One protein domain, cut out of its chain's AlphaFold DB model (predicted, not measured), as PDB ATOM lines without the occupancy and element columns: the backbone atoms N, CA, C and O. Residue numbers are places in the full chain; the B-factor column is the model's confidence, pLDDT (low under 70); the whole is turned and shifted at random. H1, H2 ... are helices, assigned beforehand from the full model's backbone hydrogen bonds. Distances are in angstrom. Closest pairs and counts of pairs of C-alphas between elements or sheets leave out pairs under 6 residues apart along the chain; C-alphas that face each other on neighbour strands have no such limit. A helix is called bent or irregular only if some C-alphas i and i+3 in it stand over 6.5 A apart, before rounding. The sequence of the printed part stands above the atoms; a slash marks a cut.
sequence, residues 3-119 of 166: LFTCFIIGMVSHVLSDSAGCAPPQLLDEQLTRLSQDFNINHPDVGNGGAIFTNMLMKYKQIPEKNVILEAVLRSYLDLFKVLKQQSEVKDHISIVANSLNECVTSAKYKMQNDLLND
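Overview. This is residues 3 to 119 of the 166 residues of an uncharacterized protein of Chiloscyllium punctatum (UniProt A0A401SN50). A long helical hairpin of H5 and H6 has H7 across the first part of H5, short H4 folded back on that same part, and H2 crossing the first part of H6. H1 lies loosely to one side and touches no helix, while residues 43 to 51, of which 44 to 47 belong to H3, stick out from the rest. The printed part has 117 residues with seven named helices, H1 to H7 in chain order, and no named strand; its class is all helix. The whole is compact, with a radius of gyration of the C-alphas of 14.6 A and spans of 36 by 29 by 26 A.

Along the chain. H1 covers residues 3 to 15, 19.4 A from C-alpha 3 at (184.854, 221.305, 136.927) to C-alpha 15. H2, residues 25 to 38, is 18.8 A long and irregular: C-alphas 27 and 30 are 7.8 A apart. H3, residues 44 to 47, is neither bent nor irregular, but only just: C-alphas 44 and 47 are 6.5 A apart. H4 covers residues 54 to 59. H5, residues 63 to 84, is the longest helix, 31.0 A from C-alpha 63 at (161.059, 206.911, 138.437) to C-alpha 84. H6, residues 91 to 106, measures 21.7 A. H7, residues 108 to 119, measures 17.2 A and ends with C-alpha 119 at (161.837, 188.814, 141.378).

Arrangement. H5 is the hub, touching three helices. H5 and H6 form a helical hairpin, at a shallow tilt of 28 degrees and opposite ways; their closest C-alphas, of Leu 78 and Ala 98, are 6.0 A apart. H4 and H5 form another, at a shallow tilt of 17 degrees; H5 touches H4 with residues 66 to 70 alone, closest at the C-alphas of Leu 57 and Lys 66, 6.7 A. H5 touches H7 with residues 67 to 72 alone, about perpendicular at 87 degrees; the closest C-alphas, of Val 68 and Gln 113, are 5.4 A apart. H6 touches H2 with residues 93 to 97 alone, at a steep tilt of 41 degrees; the closest C-alphas, of Gln 31 and His 93, are 5.0 A apart. The helix packing is part aligned, part crossed: 2 of these 4 pairs are at a shallow tilt. H1 and H2 are close but not clearly touching, with the C-alphas of Ser 13 and Pro 25 closest at 6.9 A; H1 and H4 are near each other, with 5 pairs of C-alphas within 10 A. H3 touches no helix. In H4, H5 and H6 every O i to N i+4 pair is within hydrogen-bond range, against 6 of 9 in H1, 8 of 10 in H2 and 7 of 8 in H7; H3 is too short for such a pair.

Size, cuts and confidence. The two C-alphas farthest apart, of Leu 3 and Asp 119, are 40.1 A apart. The printed part has no cut, and no link is long. The mean pLDDT of the printed part is 77.8; residues 3 to 25 and residue 108 are under 70, and H1 has a mean of 41.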
ATOM      1  N   LEU A   3     186.286 221.284 137.263       30.09
ATOM      2  CA  LEU A   3     184.854 221.305 136.927       30.09
ATOM      3  C   LEU A   3     184.178 219.919 136.945       30.09
ATOM      4  O   LEU A   3     182.961 219.841 137.082       30.09
ATOM      5  N   PHE A   4     184.943 218.826 136.838       35.34
ATOM      6  CA  PHE A   4     184.381 217.466 136.808       35.34
ATOM      7  C   PHE A   4     184.092 216.905 138.204       35.34
ATOM      8  O   PHE A   4     183.113 216.183 138.378       35.34
ATOM      9  N   THR A   5     184.874 217.286 139.214       37.78
ATOM     10  CA  THR A   5     184.653 216.865 140.605       37.78
ATOM     11  C   THR A   5     183.393 217.510 141.194       37.78
ATOM     12  O   THR A   5     182.608 216.831 141.852       37.78
ATOM     13  N   CYS A   6     183.109 218.771 140.853       36.28
ATOM     14  CA  CYS A   6     181.866 219.449 141.243       36.28
ATOM     15  C   CYS A   6     180.613 218.828 140.596       36.28
ATOM     16  O   CYS A   6     179.538 218.841 141.195       36.28
ATOM     17  N   PHE A   7     180.732 218.253 139.394       36.75
ATOM     18  CA  PHE A   7     179.586 217.686 138.673       36.75
ATOM     19  C   PHE A   7     179.142 216.328 139.242       36.75
ATOM     20  O   PHE A   7     177.948 216.029 139.273       36.75
ATOM     21  N   ILE A   8     180.086 215.529 139.756       47.19
ATOM     22  CA  ILE A   8     179.787 214.252 140.422       47.19
ATOM     23  C   ILE A   8     179.123 214.486 141.788       47.19
ATOM     24  O   ILE A   8     178.154 213.801 142.112       47.19
ATOM     25  N   ILE A   9     179.556 215.503 142.541       48.72
ATOM     26  CA  ILE A   9     178.948 215.871 143.832       48.72
ATOM     27  C   ILE A   9     177.555 216.499 143.625       48.72
ATOM     28  O   ILE A   9     176.608 216.171 144.339       48.72
ATOM     29  N   GLY A  10     177.376 217.324 142.586       38.28
ATOM     30  CA  GLY A  10     176.093 217.967 142.271       38.28
ATOM     31  C   GLY A  10     174.978 217.007 141.827       38.28
ATOM     32  O   GLY A  10     173.805 217.254 142.113       38.28
ATOM     33  N   MET A  11     175.309 215.886 141.173       42.41
ATOM     34  CA  MET A  11     174.297 214.908 140.748       42.41
ATOM     35  C   MET A  11     173.814 213.988 141.872       42.41
ATOM     36  O   MET A  11     172.667 213.546 141.825       42.41
ATOM     37  N   VAL A  12     174.624 213.735 142.904       45.56
ATOM     38  CA  VAL A  12     174.153 213.012 144.101       45.56
ATOM     39  C   VAL A  12     173.121 213.865 144.857       45.56
ATOM     40  O   VAL A  12     172.090 213.349 145.291       45.56
ATOM     41  N   SER A  13     173.313 215.188 144.894       42.72
ATOM     42  CA  SER A  13     172.423 216.133 145.583       42.72
ATOM     43  C   SER A  13     171.020 216.248 144.969       42.72
ATOM     44  O   SER A  13     170.047 216.387 145.705       42.72
ATOM     45  N   HIS A  14     170.862 216.117 143.646       39.78
ATOM     46  CA  HIS A  14     169.533 216.157 143.005       39.78
ATOM     47  C   HIS A  14     168.817 214.800 142.932       39.78
ATOM     48  O   HIS A  14     167.639 214.741 142.574       39.78
ATOM     49  N   VAL A  15     169.492 213.697 143.268       46.62
ATOM     50  CA  VAL A  15     168.887 212.354 143.282       46.62
ATOM     51  C   VAL A  15     168.299 212.005 144.658       46.62
ATOM     52  O   VAL A  15     167.423 211.145 144.732       46.62
ATOM     53  N   LEU A  16     168.698 212.712 145.722       46.50
ATOM     54  CA  LEU A  16     168.324 212.405 147.110       46.50
ATOM     55  C   LEU A  16     167.234 213.306 147.720       46.50
ATOM     56  O   LEU A  16     166.763 213.010 148.814       46.50
ATOM     57  N   SER A  17     166.765 214.349 147.023       41.78
ATOM     58  CA  SER A  17     165.782 215.305 147.577       41.78
ATOM     59  C   SER A  17     164.394 214.734 147.909       41.78
ATOM     60  O   SER A  17     163.583 215.461 148.466       41.78
ATOM     61  N   ASP A  18     164.114 213.461 147.611       45.47
ATOM     62  CA  ASP A  18     162.785 212.854 147.799       45.47
ATOM     63  C   ASP A  18     162.826 211.509 148.563       45.47
ATOM     64  O   ASP A  18     161.923 210.671 148.453       45.47
ATOM     65  N   SER A  19     163.903 211.245 149.317       47.59
ATOM     66  CA  SER A  19     163.991 210.092 150.227       47.59
ATOM     67  C   SER A  19     164.010 210.557 151.678       47.59
ATOM     68  O   SER A  19     165.039 211.002 152.176       47.59
ATOM     69  N   ALA A  20     162.876 210.418 152.363       47.03
ATOM     70  CA  ALA A  20     162.663 210.791 153.764       47.03
ATOM     71  C   ALA A  20     163.418 209.902 154.787       47.03
ATOM     72  O   ALA A  20     162.869 209.555 155.827       47.03
ATOM     73  N   GLY A  21     164.654 209.490 154.500       55.84
ATOM     74  CA  GLY A  21     165.421 208.607 155.387       55.84
ATOM     75  C   GLY A  21     166.898 208.440 155.039       55.84
ATOM     76  O   GLY A  21     167.489 207.450 155.439       55.84
ATOM     77  N   CYS A  22     167.482 209.353 154.261       62.47
ATOM     78  CA  CYS A  22     168.899 209.306 153.904       62.47
ATOM     79  C   CYS A  22     169.585 210.555 154.462       62.47
ATOM     80  O   CYS A  22     169.041 211.654 154.315       62.47
ATOM     81  N   ALA A  23     170.751 210.404 155.098       64.06
ATOM     82  CA  ALA A  23     171.518 211.569 155.529       64.06
ATOM     83  C   ALA A  23     171.904 212.404 154.294       64.06
ATOM     84  O   ALA A  23     172.285 211.834 153.264       64.06
ATOM     85  N   PRO A  24     171.801 213.744 154.353       67.31
ATOM     86  CA  PRO A  24     172.239 214.577 153.247       67.31
ATOM     87  C   PRO A  24     173.736 214.337 152.988       67.31
ATOM     88  O   PRO A  24     174.490 214.210 153.955       67.31
ATOM     89  N   PRO A  25     174.195 214.317 151.719       65.81
ATOM     90  CA  PRO A  25     175.602 214.072 151.381       65.81
ATOM     91  C   PRO A  25     176.587 214.957 152.155       65.81
ATOM     92  O   PRO A  25     177.650 214.495 152.543       65.81
ATOM     93  N   GLN A  26     176.167 216.188 152.461       70.94
ATOM     94  CA  GLN A  26     176.905 217.191 153.236       70.94
ATOM     95  C   GLN A  26     177.301 216.711 154.642       70.94
ATOM     96  O   GLN A  26     178.307 217.147 155.191       70.94
ATOM     97  N   LEU A  27     176.525 215.800 155.239       80.25
ATOM     98  CA  LEU A  27     176.825 215.222 156.553       80.25
ATOM     99  C   LEU A  27     177.937 214.158 156.483       80.25
ATOM    100  O   LEU A  27     178.438 213.726 157.517       80.25
ATOM    101  N   LEU A  28     178.301 213.723 155.273       86.25
ATOM    102  CA  LEU A  28     179.311 212.700 155.008       86.25
ATOM    103  C   LEU A  28     180.577 213.266 154.344       86.25
ATOM    104  O   LEU A  28     181.463 212.491 153.987       86.25
ATOM    105  N   ASP A  29     180.681 214.587 154.154       86.56
ATOM    106  CA  ASP A  29     181.768 215.214 153.386       86.56
ATOM    107  C   ASP A  29     183.157 214.895 153.957       86.56
ATOM    108  O   ASP A  29     184.094 214.615 153.202       86.56
ATOM    109  N   GLU A  30     183.300 214.875 155.285       90.00
ATOM    110  CA  GLU A  30     184.560 214.517 155.942       90.00
ATOM    111  C   GLU A  30     184.954 213.068 155.623       90.00
ATOM    112  O   GLU A  30     186.075 212.788 155.197       90.00
ATOM    113  N   GLN A  31     184.009 212.143 155.776       90.25
ATOM    114  CA  GLN A  31     184.199 210.716 155.560       90.25
ATOM    115  C   GLN A  31     184.507 210.438 154.086       90.25
ATOM    116  O   GLN A  31     185.436 209.694 153.783       90.25
ATOM    117  N   LEU A  32     183.783 211.077 153.163       88.88
ATOM    118  CA  LEU A  32     184.019 210.972 151.723       88.88
ATOM    119  C   LEU A  32     185.381 211.549 151.323       88.88
ATOM    120  O   LEU A  32     186.064 210.969 150.479       88.88
ATOM    121  N   THR A  33     185.815 212.642 151.952       90.12
ATOM    122  CA  THR A  33     187.147 213.224 151.723       90.12
ATOM    123  C   THR A  33     188.250 212.279 152.192       90.12
ATOM    124  O   THR A  33     189.227 212.072 151.473       90.12
ATOM    125  N   ARG A  34     188.086 211.651 153.362       89.50
ATOM    126  CA  ARG A  34     189.041 210.660 153.876       89.50
ATOM    127  C   ARG A  34     189.126 209.427 152.984       89.50
ATOM    128  O   ARG A  34     190.228 209.009 152.646       89.50
ATOM    129  N   LEU A  35     187.987 208.906 152.525       89.56
ATOM    130  CA  LEU A  35     187.945 207.801 151.562       89.56
ATOM    131  C   LEU A  35     188.612 208.183 150.232       89.56
ATOM    132  O   LEU A  35     189.397 207.418 149.689       89.56
ATOM    133  N   SER A  36     188.338 209.382 149.721       89.81
ATOM    134  CA  SER A  36     188.940 209.903 148.487       89.81
ATOM    135  C   SER A  36     190.474 209.912 148.537       89.81
ATOM    136  O   SER A  36     191.132 209.517 147.570       89.81
ATOM    137  N   GLN A  37     191.035 210.321 149.679       89.69
ATOM    138  CA  GLN A  37     192.477 210.336 149.917       89.69
ATOM    139  C   GLN A  37     193.054 208.921 150.028       89.69
ATOM    140  O   GLN A  37     194.019 208.620 149.330       89.69
ATOM    141  N   ASP A  38     192.446 208.057 150.849       90.25
ATOM    142  CA  ASP A  38     192.921 206.683 151.098       90.25
ATOM    143  C   ASP A  38     192.946 205.840 149.814       90.25
ATOM    144  O   ASP A  38     193.929 205.171 149.506       90.25
ATOM    145  N   PHE A  39     191.894 205.948 148.997       89.00
ATOM    146  CA  PHE A  39     191.773 205.208 147.739       89.00
ATOM    147  C   PHE A  39     192.447 205.891 146.544       89.00
ATOM    148  O   PHE A  39     192.337 205.392 145.424       89.00
ATOM    149  N   ASN A  40     193.129 207.022 146.756       90.44
ATOM    150  CA  ASN A  40     193.821 207.783 145.715       90.44
ATOM    151  C   ASN A  40     192.953 208.011 144.458       90.44
ATOM    152  O   ASN A  40     193.379 207.769 143.326       90.44
ATOM    153  N   ILE A  41     191.710 208.478 144.631       90.06
ATOM    154  CA  ILE A  41     190.728 208.539 143.525       90.06
ATOM    155  C   ILE A  41     191.102 209.536 142.412       90.06
ATOM    156  O   ILE A  41     190.481 209.544 141.352       90.06
ATOM    157  N   ASN A  42     192.098 210.391 142.654       89.19
ATOM    158  CA  ASN A  42     192.641 211.329 141.669       89.19
ATOM    159  C   ASN A  42     193.750 210.709 140.805       89.19
ATOM    160  O   ASN A  42     194.322 211.406 139.966       89.19
ATOM    161  N   HIS A  43     194.076 209.429 141.009       91.25
ATOM    162  CA  HIS A  43     195.025 208.721 140.164       91.25
ATOM    163  C   HIS A  43     194.548 208.766 138.700       91.25
ATOM    164  O   HIS A  43     193.365 208.526 138.440       91.25
ATOM    165  N   PRO A  44     195.430 209.065 137.727       88.12
ATOM    166  CA  PRO A  44     195.038 209.273 136.328       88.12
ATOM    167  C   PRO A  44     194.276 208.084 135.730       88.12
ATOM    168  O   PRO A  44     193.365 208.277 134.928       88.12
ATOM    169  N   ASP A  45     194.584 206.868 136.185       91.69
ATOM    170  CA  ASP A  45     193.935 205.650 135.696       91.69
ATOM    171  C   ASP A  45     192.500 205.443 136.191       91.69
ATOM    172  O   ASP A  45     191.785 204.618 135.631       91.69
ATOM    173  N   VAL A  46     192.034 206.190 137.197       88.12
ATOM    174  CA  VAL A  46     190.666 206.045 137.736       88.12
ATOM    175  C   VAL A  46     189.607 206.379 136.681       88.12
ATOM    176  O   VAL A  46     188.492 205.863 136.729       88.12
ATOM    177  N   GLY A  47     189.947 207.217 135.695       84.75
ATOM    178  CA  GLY A  47     189.068 207.523 134.565       84.75
ATOM    179  C   GLY A  47     189.031 206.446 133.473       84.75
ATOM    180  O   GLY A  47     188.140 206.479 132.618       84.75
ATOM    181  N   ASN A  48     189.975 205.501 133.474       90.69
ATOM    182  CA  ASN A  48     190.064 204.474 132.440       90.69
ATOM    183  C   ASN A  48     188.877 203.504 132.549       90.69
ATOM    184  O   ASN A  48     188.492 203.081 133.633       90.69
ATOM    185  N   GLY A  49     188.275 203.148 131.411       84.62
ATOM    186  CA  GLY A  49     187.084 202.284 131.378       84.62
ATOM    187  C   GLY A  49     185.761 203.000 131.682       84.62
ATOM    188  O   GLY A  49     184.697 202.394 131.546       84.62
ATOM    189  N   GLY A  50     185.800 204.299 132.000       86.50
ATOM    190  CA  GLY A  50     184.615 205.113 132.248       86.50
ATOM    191  C   GLY A  50     183.956 204.839 133.603       86.50
ATOM    192  O   GLY A  50     184.453 204.098 134.445       86.50
ATOM    193  N   ALA A  51     182.815 205.485 133.842       87.75
ATOM    194  CA  ALA A  51     182.169 205.422 135.145       87.75
ATOM    195  C   ALA A  51     181.385 204.119 135.371       87.75
ATOM    196  O   ALA A  51     180.583 203.715 134.527       87.75
ATOM    197  N   ILE A  52     181.547 203.533 136.564       89.19
ATOM    198  CA  ILE A  52     180.951 202.243 136.952       89.19
ATOM    199  C   ILE A  52     179.418 202.331 137.060       89.19
ATOM    200  O   ILE A  52     178.701 201.542 136.449       89.19
ATOM    201  N   PHE A  53     178.894 203.306 137.814       90.38
ATOM    202  CA  PHE A  53     177.455 203.390 138.115       90.38
ATOM    203  C   PHE A  53     176.750 204.600 137.496       90.38
ATOM    204  O   PHE A  53     175.572 204.517 137.149       90.38
ATOM    205  N   THR A  54     177.434 205.738 137.333       86.94
ATOM    206  CA  THR A  54     176.768 207.002 136.958       86.94
ATOM    207  C   THR A  54     176.163 206.952 135.556       86.94
ATOM    208  O   THR A  54     175.043 207.422 135.367       86.94
ATOM    209  N   ASN A  55     176.828 206.305 134.596       87.31
ATOM    210  CA  ASN A  55     176.283 206.090 133.251       87.31
ATOM    211  C   ASN A  55     174.978 205.279 133.287       87.31
ATOM    212  O   ASN A  55     174.020 205.594 132.578       87.31
ATOM    213  N   MET A  56     174.914 204.261 134.151       86.19
ATOM    214  CA  MET A  56     173.713 203.452 134.352       86.19
ATOM    215  C   MET A  56     172.594 204.282 134.993       86.19
ATOM    216  O   MET A  56     171.474 204.283 134.491       86.19
ATOM    217  N   LEU A  57     172.901 205.058 136.036       84.81
ATOM    218  CA  LEU A  57     171.933 205.942 136.696       84.81
ATOM    219  C   LEU A  57     171.379 207.025 135.754       84.81
ATOM    220  O   LEU A  57     170.205 207.375 135.851       84.81
ATOM    221  N   MET A  58     172.185 207.528 134.813       84.75
ATOM    222  CA  MET A  58     171.744 208.501 133.803       84.75
ATOM    223  C   MET A  58     170.852 207.886 132.714       84.75
ATOM    224  O   MET A  58     170.012 208.583 132.133       84.75
ATOM    225  N   LYS A  59     171.015 206.589 132.428       87.31
ATOM    226  CA  LYS A  59     170.239 205.871 131.409       87.31
ATOM    227  C   LYS A  59     168.767 205.721 131.806       87.31
ATOM    228  O   LYS A  59     167.887 205.908 130.964       87.31
ATOM    229  N   TYR A  60     168.488 205.411 133.070       83.88
ATOM    230  CA  TYR A  60     167.130 205.144 133.557       83.88
ATOM    231  C   TYR A  60     166.483 206.413 134.114       83.88
ATOM    232  O   TYR A  60     166.690 206.804 135.260       83.88
ATOM    233  N   LYS A  61     165.678 207.072 133.272       78.12
ATOM    234  CA  LYS A  61     165.020 208.348 133.607       78.12
ATOM    235  C   LYS A  61     163.648 208.179 134.261       78.12
ATOM    236  O   LYS A  61     163.180 209.093 134.934       78.12
ATOM    237  N   GLN A  62     162.990 207.037 134.053       78.19
ATOM    238  CA  GLN A  62     161.676 206.768 134.636       78.19
ATOM    239  C   GLN A  62     161.818 206.424 136.115       78.19
ATOM    240  O   GLN A  62     162.605 205.552 136.467       78.19
ATOM    241  N   ILE A  63     161.025 207.074 136.973       72.69
ATOM    242  CA  ILE A  63     161.059 206.911 138.437       72.69
ATOM    243  C   ILE A  63     161.097 205.434 138.884       72.69
ATOM    244  O   ILE A  63     161.969 205.108 139.688       72.69
ATOM    245  N   PRO A  64     160.223 204.523 138.399       75.06
ATOM    246  CA  PRO A  64     160.244 203.139 138.873       75.06
ATOM    247  C   PRO A  64     161.547 202.410 138.517       75.06
ATOM    248  O   PRO A  64     162.138 201.775 139.383       75.06
ATOM    249  N   GLU A  65     162.032 202.548 137.284       78.50
ATOM    250  CA  GLU A  65     163.281 201.920 136.831       78.50
ATOM    251  C   GLU A  65     164.498 202.524 137.539       78.50
ATOM    252  O   GLU A  65     165.355 201.804 138.045       78.50
ATOM    253  N   LYS A  66     164.537 203.859 137.630       82.81
ATOM    254  CA  LYS A  66     165.599 204.612 138.297       82.81
ATOM    255  C   LYS A  66     165.775 204.157 139.738       82.81
ATOM    256  O   LYS A  66     166.906 203.988 140.179       82.81
ATOM    257  N   ASN A  67     164.677 203.959 140.465       83.19
ATOM    258  CA  ASN A  67     164.758 203.587 141.868       83.19
ATOM    259  C   ASN A  67     165.290 202.155 142.059       83.19
ATOM    260  O   ASN A  67     166.141 201.947 142.915       83.19
ATOM    261  N   VAL A  68     164.876 201.196 141.219       84.81
ATOM    262  CA  VAL A  68     165.414 199.818 141.248       84.81
ATOM    263  C   VAL A  68     166.922 199.813 140.999       84.81
ATOM    264  O   VAL A  68     167.675 199.142 141.704       84.81
ATOM    265  N   ILE A  69     167.380 200.592 140.016       87.00
ATOM    266  CA  ILE A  69     168.809 200.724 139.711       87.00
ATOM    267  C   ILE A  69     169.548 201.399 140.865       87.00
ATOM    268  O   ILE A  69     170.610 200.929 141.263       87.00
ATOM    269  N   LEU A  70     168.988 202.472 141.427       85.56
ATOM    270  CA  LEU A  70     169.575 203.167 142.568       85.56
ATOM    271  C   LEU A  70     169.741 202.224 143.760       85.56
ATOM    272  O   LEU A  70     170.817 202.183 144.345       85.56
ATOM    273  N   GLU A  71     168.737 201.410 144.078       85.62
ATOM    274  CA  GLU A  71     168.855 200.427 145.151       85.62
ATOM    275  C   GLU A  71     169.958 199.394 144.885       85.62
ATOM    276  O   GLU A  71     170.766 199.104 145.769       85.62
ATOM    277  N   ALA A  72     170.021 198.855 143.664       88.00
ATOM    278  CA  ALA A  72     171.061 197.904 143.284       88.00
ATOM    279  C   ALA A  72     172.468 198.514 143.437       88.00
ATOM    280  O   ALA A  72     173.386 197.851 143.925       88.00
ATOM    281  N   VAL A  73     172.624 199.795 143.087       89.88
ATOM    282  CA  VAL A  73     173.869 200.555 143.274       89.88
ATOM    283  C   VAL A  73     174.194 200.726 144.760       89.88
ATOM    284  O   VAL A  73     175.317 200.437 145.166       89.88
ATOM    285  N   LEU A  74     173.226 201.124 145.593       89.44
ATOM    286  CA  LEU A  74     173.434 201.280 147.039       89.44
ATOM    287  C   LEU A  74     173.886 199.967 147.698       89.44
ATOM    288  O   LEU A  74     174.834 199.963 148.480       89.44
ATOM    289  N   ARG A  75     173.267 198.838 147.333       88.69
ATOM    290  CA  ARG A  75     173.684 197.504 147.802       88.69
ATOM    291  C   ARG A  75     175.092 197.140 147.341       88.69
ATOM    292  O   ARG A  75     175.864 196.611 148.133       88.69
ATOM    293  N   SER A  76     175.444 197.478 146.101       90.81
ATOM    294  CA  SER A  76     176.793 197.241 145.571       90.81
ATOM    295  C   SER A  76     177.855 198.009 146.366       90.81
ATOM    296  O   SER A  76     178.910 197.456 146.668       90.81
ATOM    297  N   TYR A  77     177.568 199.249 146.779       92.50
ATOM    298  CA  TYR A  77     178.448 199.998 147.683       92.50
ATOM    299  C   TYR A  77     178.546 199.361 149.073       92.50
ATOM    300  O   TYR A  77     179.642 199.273 149.622       92.50
ATOM    301  N   LEU A  78     177.437 198.877 149.641       91.31
ATOM    302  CA  LEU A  78     177.462 198.159 150.920       91.31
ATOM    303  C   LEU A  78     178.310 196.881 150.844       91.31
ATOM    304  O   LEU A  78     179.053 196.591 151.780       91.31
ATOM    305  N   ASP A  79     178.235 196.136 149.741       92.12
ATOM    306  CA  ASP A  79     179.059 194.945 149.525       92.12
ATOM    307  C   ASP A  79     180.539 195.299 149.334       92.12
ATOM    308  O   ASP A  79     181.395 194.678 149.967       92.12
ATOM    309  N   LEU A  80     180.847 196.355 148.573       91.44
ATOM    310  CA  LEU A  80     182.202 196.905 148.478       91.44
ATOM    311  C   LEU A  80     182.747 197.267 149.869       91.44
ATOM    312  O   LEU A  80     183.851 196.872 150.232       91.44
ATOM    313  N   PHE A  81     181.958 197.958 150.691       91.62
ATOM    314  CA  PHE A  81     182.363 198.348 152.039       91.62
ATOM    315  C   PHE A  81     182.604 197.162 152.973       91.62
ATOM    316  O   PHE A  81     183.478 197.255 153.831       91.62
ATOM    317  N   LYS A  82     181.905 196.032 152.811       90.31
ATOM    318  CA  LYS A  82     182.214 194.808 153.575       90.31
ATOM    319  C   LYS A  82     183.619 194.292 153.274       90.31
ATOM    320  O   LYS A  82     184.306 193.874 154.202       90.31
ATOM    321  N   VAL A  83     184.035 194.340 152.007       90.44
ATOM    322  CA  VAL A  83     185.383 193.935 151.580       90.44
ATOM    323  C   VAL A  83     186.422 194.936 152.090       90.44
ATOM    324  O   VAL A  83     187.395 194.550 152.732       90.44
ATOM    325  N   LEU A  84     186.180 196.234 151.886       87.50
ATOM    326  CA  LEU A  84     187.138 197.291 152.227       87.50
ATOM    327  C   LEU A  84     187.365 197.452 153.738       87.50
ATOM    328  O   LEU A  84     188.492 197.705 154.157       87.50
ATOM    329  N   LYS A  85     186.337 197.254 154.579       83.25
ATOM    330  CA  LYS A  85     186.476 197.332 156.049       83.25
ATOM    331  C   LYS A  85     187.504 196.356 156.621       83.25
ATOM    332  O   LYS A  85     188.000 196.593 157.717       83.25
ATOM    333  N   GLN A  86     187.791 195.259 155.924       78.31
ATOM    334  CA  GLN A  86     188.751 194.256 156.383       78.31
ATOM    335  C   GLN A  86     190.203 194.650 156.090       78.31
ATOM    336  O   GLN A  86     191.110 194.090 156.695       78.31
ATOM    337  N   GLN A  87     190.422 195.586 155.161       74.81
ATOM    338  CA  GLN A  87     191.732 195.841 154.555       74.81
ATOM    339  C   GLN A  87     192.219 197.285 154.715       74.81
ATOM    340  O   GLN A  87     193.391 197.549 154.473       74.81
ATOM    341  N   SER A  88     191.340 198.216 155.093       77.06
ATOM    342  CA  SER A  88     191.633 199.650 155.084       77.06
ATOM    343  C   SER A  88     191.750 200.241 156.491       77.06
ATOM    344  O   SER A  88     190.983 199.907 157.402       77.06
ATOM    345  N   GLU A  89     192.684 201.180 156.648       83.69
ATOM    346  CA  GLU A  89     192.861 201.974 157.867       83.69
ATOM    347  C   GLU A  89     191.697 202.956 158.097       83.69
ATOM    348  O   GLU A  89     191.437 203.343 159.235       83.69
ATOM    349  N   VAL A  90     190.903 203.279 157.063       85.88
ATOM    350  CA  VAL A  90     189.727 204.166 157.168       85.88
ATOM    351  C   VAL A  90     188.411 203.425 157.445       85.88
ATOM    352  O   VAL A  90     187.322 203.930 157.157       85.88
ATOM    353  N   LYS A  91     188.477 202.232 158.053       89.44
ATOM    354  CA  LYS A  91     187.315 201.389 158.415       89.44
ATOM    355  C   LYS A  91     186.203 202.122 159.184       89.44
ATOM    356  O   LYS A  91     185.023 201.790 159.015       89.44
ATOM    357  N   ASP A  92     186.553 203.119 159.995       90.06
ATOM    358  CA  ASP A  92     185.594 203.901 160.780       90.06
ATOM    359  C   ASP A  92     184.791 204.841 159.870       90.06
ATOM    360  O   ASP A  92     183.559 204.851 159.918       90.06
ATOM    361  N   HIS A  93     185.461 205.523 158.935       88.75
ATOM    362  CA  HIS A  93     184.803 206.337 157.908       88.75
ATOM    363  C   HIS A  93     183.934 205.479 156.980       88.75
ATOM    364  O   HIS A  93     182.786 205.841 156.714       88.75
ATOM    365  N   ILE A  94     184.423 204.302 156.564       91.25
ATOM    366  CA  ILE A  94     183.621 203.336 155.795       91.25
ATOM    367  C   ILE A  94     182.366 202.937 156.581       91.25
ATOM    368  O   ILE A  94     181.285 202.809 156.011       91.25
ATOM    369  N   SER A  95     182.483 202.736 157.896       91.38
ATOM    370  CA  SER A  95     181.353 202.344 158.739       91.38
ATOM    371  C   SER A  95     180.288 203.424 158.842       91.38
ATOM    372  O   SER A  95     179.109 203.100 158.716       91.38
ATOM    373  N   ILE A  96     180.688 204.685 158.992       90.12
ATOM    374  CA  ILE A  96     179.758 205.817 159.040       90.12
ATOM    375  C   ILE A  96     178.988 205.935 157.718       90.12
ATOM    376  O   ILE A  96     177.758 205.984 157.723       90.12
ATOM    377  N   VAL A  97     179.691 205.893 156.582       90.06
ATOM    378  CA  VAL A  97     179.050 205.972 155.258       90.06
ATOM    379  C   VAL A  97     178.143 204.762 155.019       90.06
ATOM    380  O   VAL A  97     177.002 204.923 154.591       90.06
ATOM    381  N   ALA A  98     178.593 203.548 155.351       90.62
ATOM    382  CA  ALA A  98     177.793 202.333 155.207       90.62
ATOM    383  C   ALA A  98     176.511 202.366 156.055       90.62
ATOM    384  O   ALA A  98     175.463 201.922 155.590       90.62
ATOM    385  N   ASN A  99     176.574 202.890 157.282       89.94
ATOM    386  CA  ASN A  99     175.397 203.035 158.138       89.94
ATOM    387  C   ASN A  99     174.385 203.999 157.520       89.94
ATOM    388  O   ASN A  99     173.211 203.653 157.418       89.94
ATOM    389  N   SER A 100     174.852 205.139 157.007       87.94
ATOM    390  CA  SER A 100     173.985 206.074 156.295       87.94
ATOM    391  C   SER A 100     173.324 205.421 155.075       87.94
ATOM    392  O   SER A 100     172.109 205.496 154.925       87.94
ATOM    393  N   LEU A 101     174.075 204.682 154.245       88.19
ATOM    394  CA  LEU A 101     173.494 203.963 153.103       88.19
ATOM    395  C   LEU A 101     172.469 202.897 153.526       88.19
ATOM    396  O   LEU A 101     171.455 202.717 152.848       88.19
ATOM    397  N   ASN A 102     172.710 202.199 154.640       87.12
ATOM    398  CA  ASN A 102     171.768 201.224 155.188       87.12
ATOM    399  C   ASN A 102     170.442 201.875 155.594       87.12
ATOM    400  O   ASN A 102     169.386 201.302 155.328       87.12
ATOM    401  N   GLU A 103     170.458 203.073 156.180       85.31
ATOM    402  CA  GLU A 103     169.231 203.824 156.484       85.31
ATOM    403  C   GLU A 103     168.431 204.117 155.204       85.31
ATOM    404  O   GLU A 103     167.219 203.889 155.149       85.31
ATOM    405  N   CYS A 104     169.120 204.485 154.118       81.62
ATOM    406  CA  CYS A 104     168.474 204.742 152.831       81.62
ATOM    407  C   CYS A 104     167.799 203.464 152.281       81.62
ATOM    408  O   CYS A 104     166.622 203.501 151.907       81.62
ATOM    409  N   VAL A 105     168.498 202.319 152.296       81.56
ATOM    410  CA  VAL A 105     168.005 201.026 151.767       81.56
ATOM    411  C   VAL A 105     166.917 200.392 152.646       81.56
ATOM    412  O   VAL A 105     166.035 199.704 152.134       81.56
ATOM    413  N   THR A 106     166.941 200.617 153.961       78.69
ATOM    414  CA  THR A 106     165.944 200.053 154.893       78.69
ATOM    415  C   THR A 106     164.616 200.807 154.913       78.69
ATOM    416  O   THR A 106     163.623 200.289 155.432       78.69
ATOM    417  N   SER A 107     164.541 201.993 154.304       77.25
ATOM    418  CA  SER A 107     163.276 202.717 154.196       77.25
ATOM    419  C   SER A 107     162.244 201.965 153.331       77.25
ATOM    420  O   SER A 107     162.570 201.280 152.357       77.25
ATOM    421  N   ALA A 108     160.955 202.099 153.670       61.25
ATOM    422  CA  ALA A 108     159.869 201.306 153.076       61.25
ATOM    423  C   ALA A 108     159.799 201.385 151.535       61.25
ATOM    424  O   ALA A 108     159.433 200.415 150.871       61.25
ATOM    425  N   LYS A 109     160.198 202.529 150.963       70.94
ATOM    426  CA  LYS A 109     160.262 202.767 149.514       70.94
ATOM    427  C   LYS A 109     161.265 201.843 148.815       70.94
ATOM    428  O   LYS A 109     160.959 201.354 147.729       70.94
ATOM    429  N   TYR A 110     162.426 201.605 149.424       70.88
ATOM    430  CA  TYR A 110     163.469 200.739 148.867       70.88
ATOM    431  C   TYR A 110     163.214 199.263 149.182       70.88
ATOM    432  O   TYR A 110     163.517 198.412 148.358       70.88
ATOM    433  N   LYS A 111     162.520 198.930 150.279       72.94
ATOM    434  CA  LYS A 111     162.071 197.546 150.518       72.94
ATOM    435  C   LYS A 111     161.223 196.991 149.360       72.94
ATOM    436  O   LYS A 111     161.460 195.878 148.913       72.94
ATOM    437  N   MET A 112     160.274 197.772 148.843       73.94
ATOM    438  CA  MET A 112     159.446 197.355 147.699       73.94
ATOM    439  C   MET A 112     160.269 197.163 146.414       73.94
ATOM    440  O   MET A 112     159.963 196.304 145.588       73.94
ATOM    441  N   GLN A 113     161.308 197.975 146.228       79.81
ATOM    442  CA  GLN A 113     162.202 197.867 145.077       79.81
ATOM    443  C   GLN A 113     163.099 196.629 145.188       79.81
ATOM    444  O   GLN A 113     163.361 195.995 144.166       79.81
ATOM    445  N   ASN A 114     163.458 196.220 146.410       77.62
ATOM    446  CA  ASN A 114     164.238 195.015 146.655       77.62
ATOM    447  C   ASN A 114     163.476 193.783 146.194       77.62
ATOM    448  O   ASN A 114     164.035 192.906 145.543       77.62
ATOM    449  N   ASP A 115     162.194 193.713 146.550       82.06
ATOM    450  CA  ASP A 115     161.336 192.594 146.182       82.06
ATOM    451  C   ASP A 115     161.239 192.499 144.654       82.06
ATOM    452  O   ASP A 115     161.488 191.435 144.088       82.06
ATOM    453  N   LEU A 116     161.051 193.638 143.974       85.81
ATOM    454  CA  LEU A 116     161.081 193.714 142.512       85.81
ATOM    455  C   LEU A 116     162.433 193.277 141.923       85.81
ATOM    456  O   LEU A 116     162.461 192.501 140.971       85.81
ATOM    457  N   LEU A 117     163.561 193.737 142.472       84.38
ATOM    458  CA  LEU A 117     164.894 193.334 142.017       84.38
ATOM    459  C   LEU A 117     165.123 191.827 142.200       84.38
ATOM    460  O   LEU A 117     165.700 191.179 141.327       84.38
ATOM    461  N   ASN A 118     164.672 191.260 143.318       86.81
ATOM    462  CA  ASN A 118     164.787 189.830 143.594       86.81
ATOM    463  C   ASN A 118     163.909 189.008 142.657       86.81
ATOM    464  O   ASN A 118     164.357 187.976 142.166       86.81
ATOM    465  N   ASP A 119     162.701 189.472 142.353       89.75
ATOM    466  CA  ASP A 119     161.837 188.814 141.378       89.75
ATOM    467  C   ASP A 119     162.434 188.879 139.966       89.75
ATOM    468  O   ASP A 119     162.459 187.864 139.273       89.75
TER     469      ASP A 119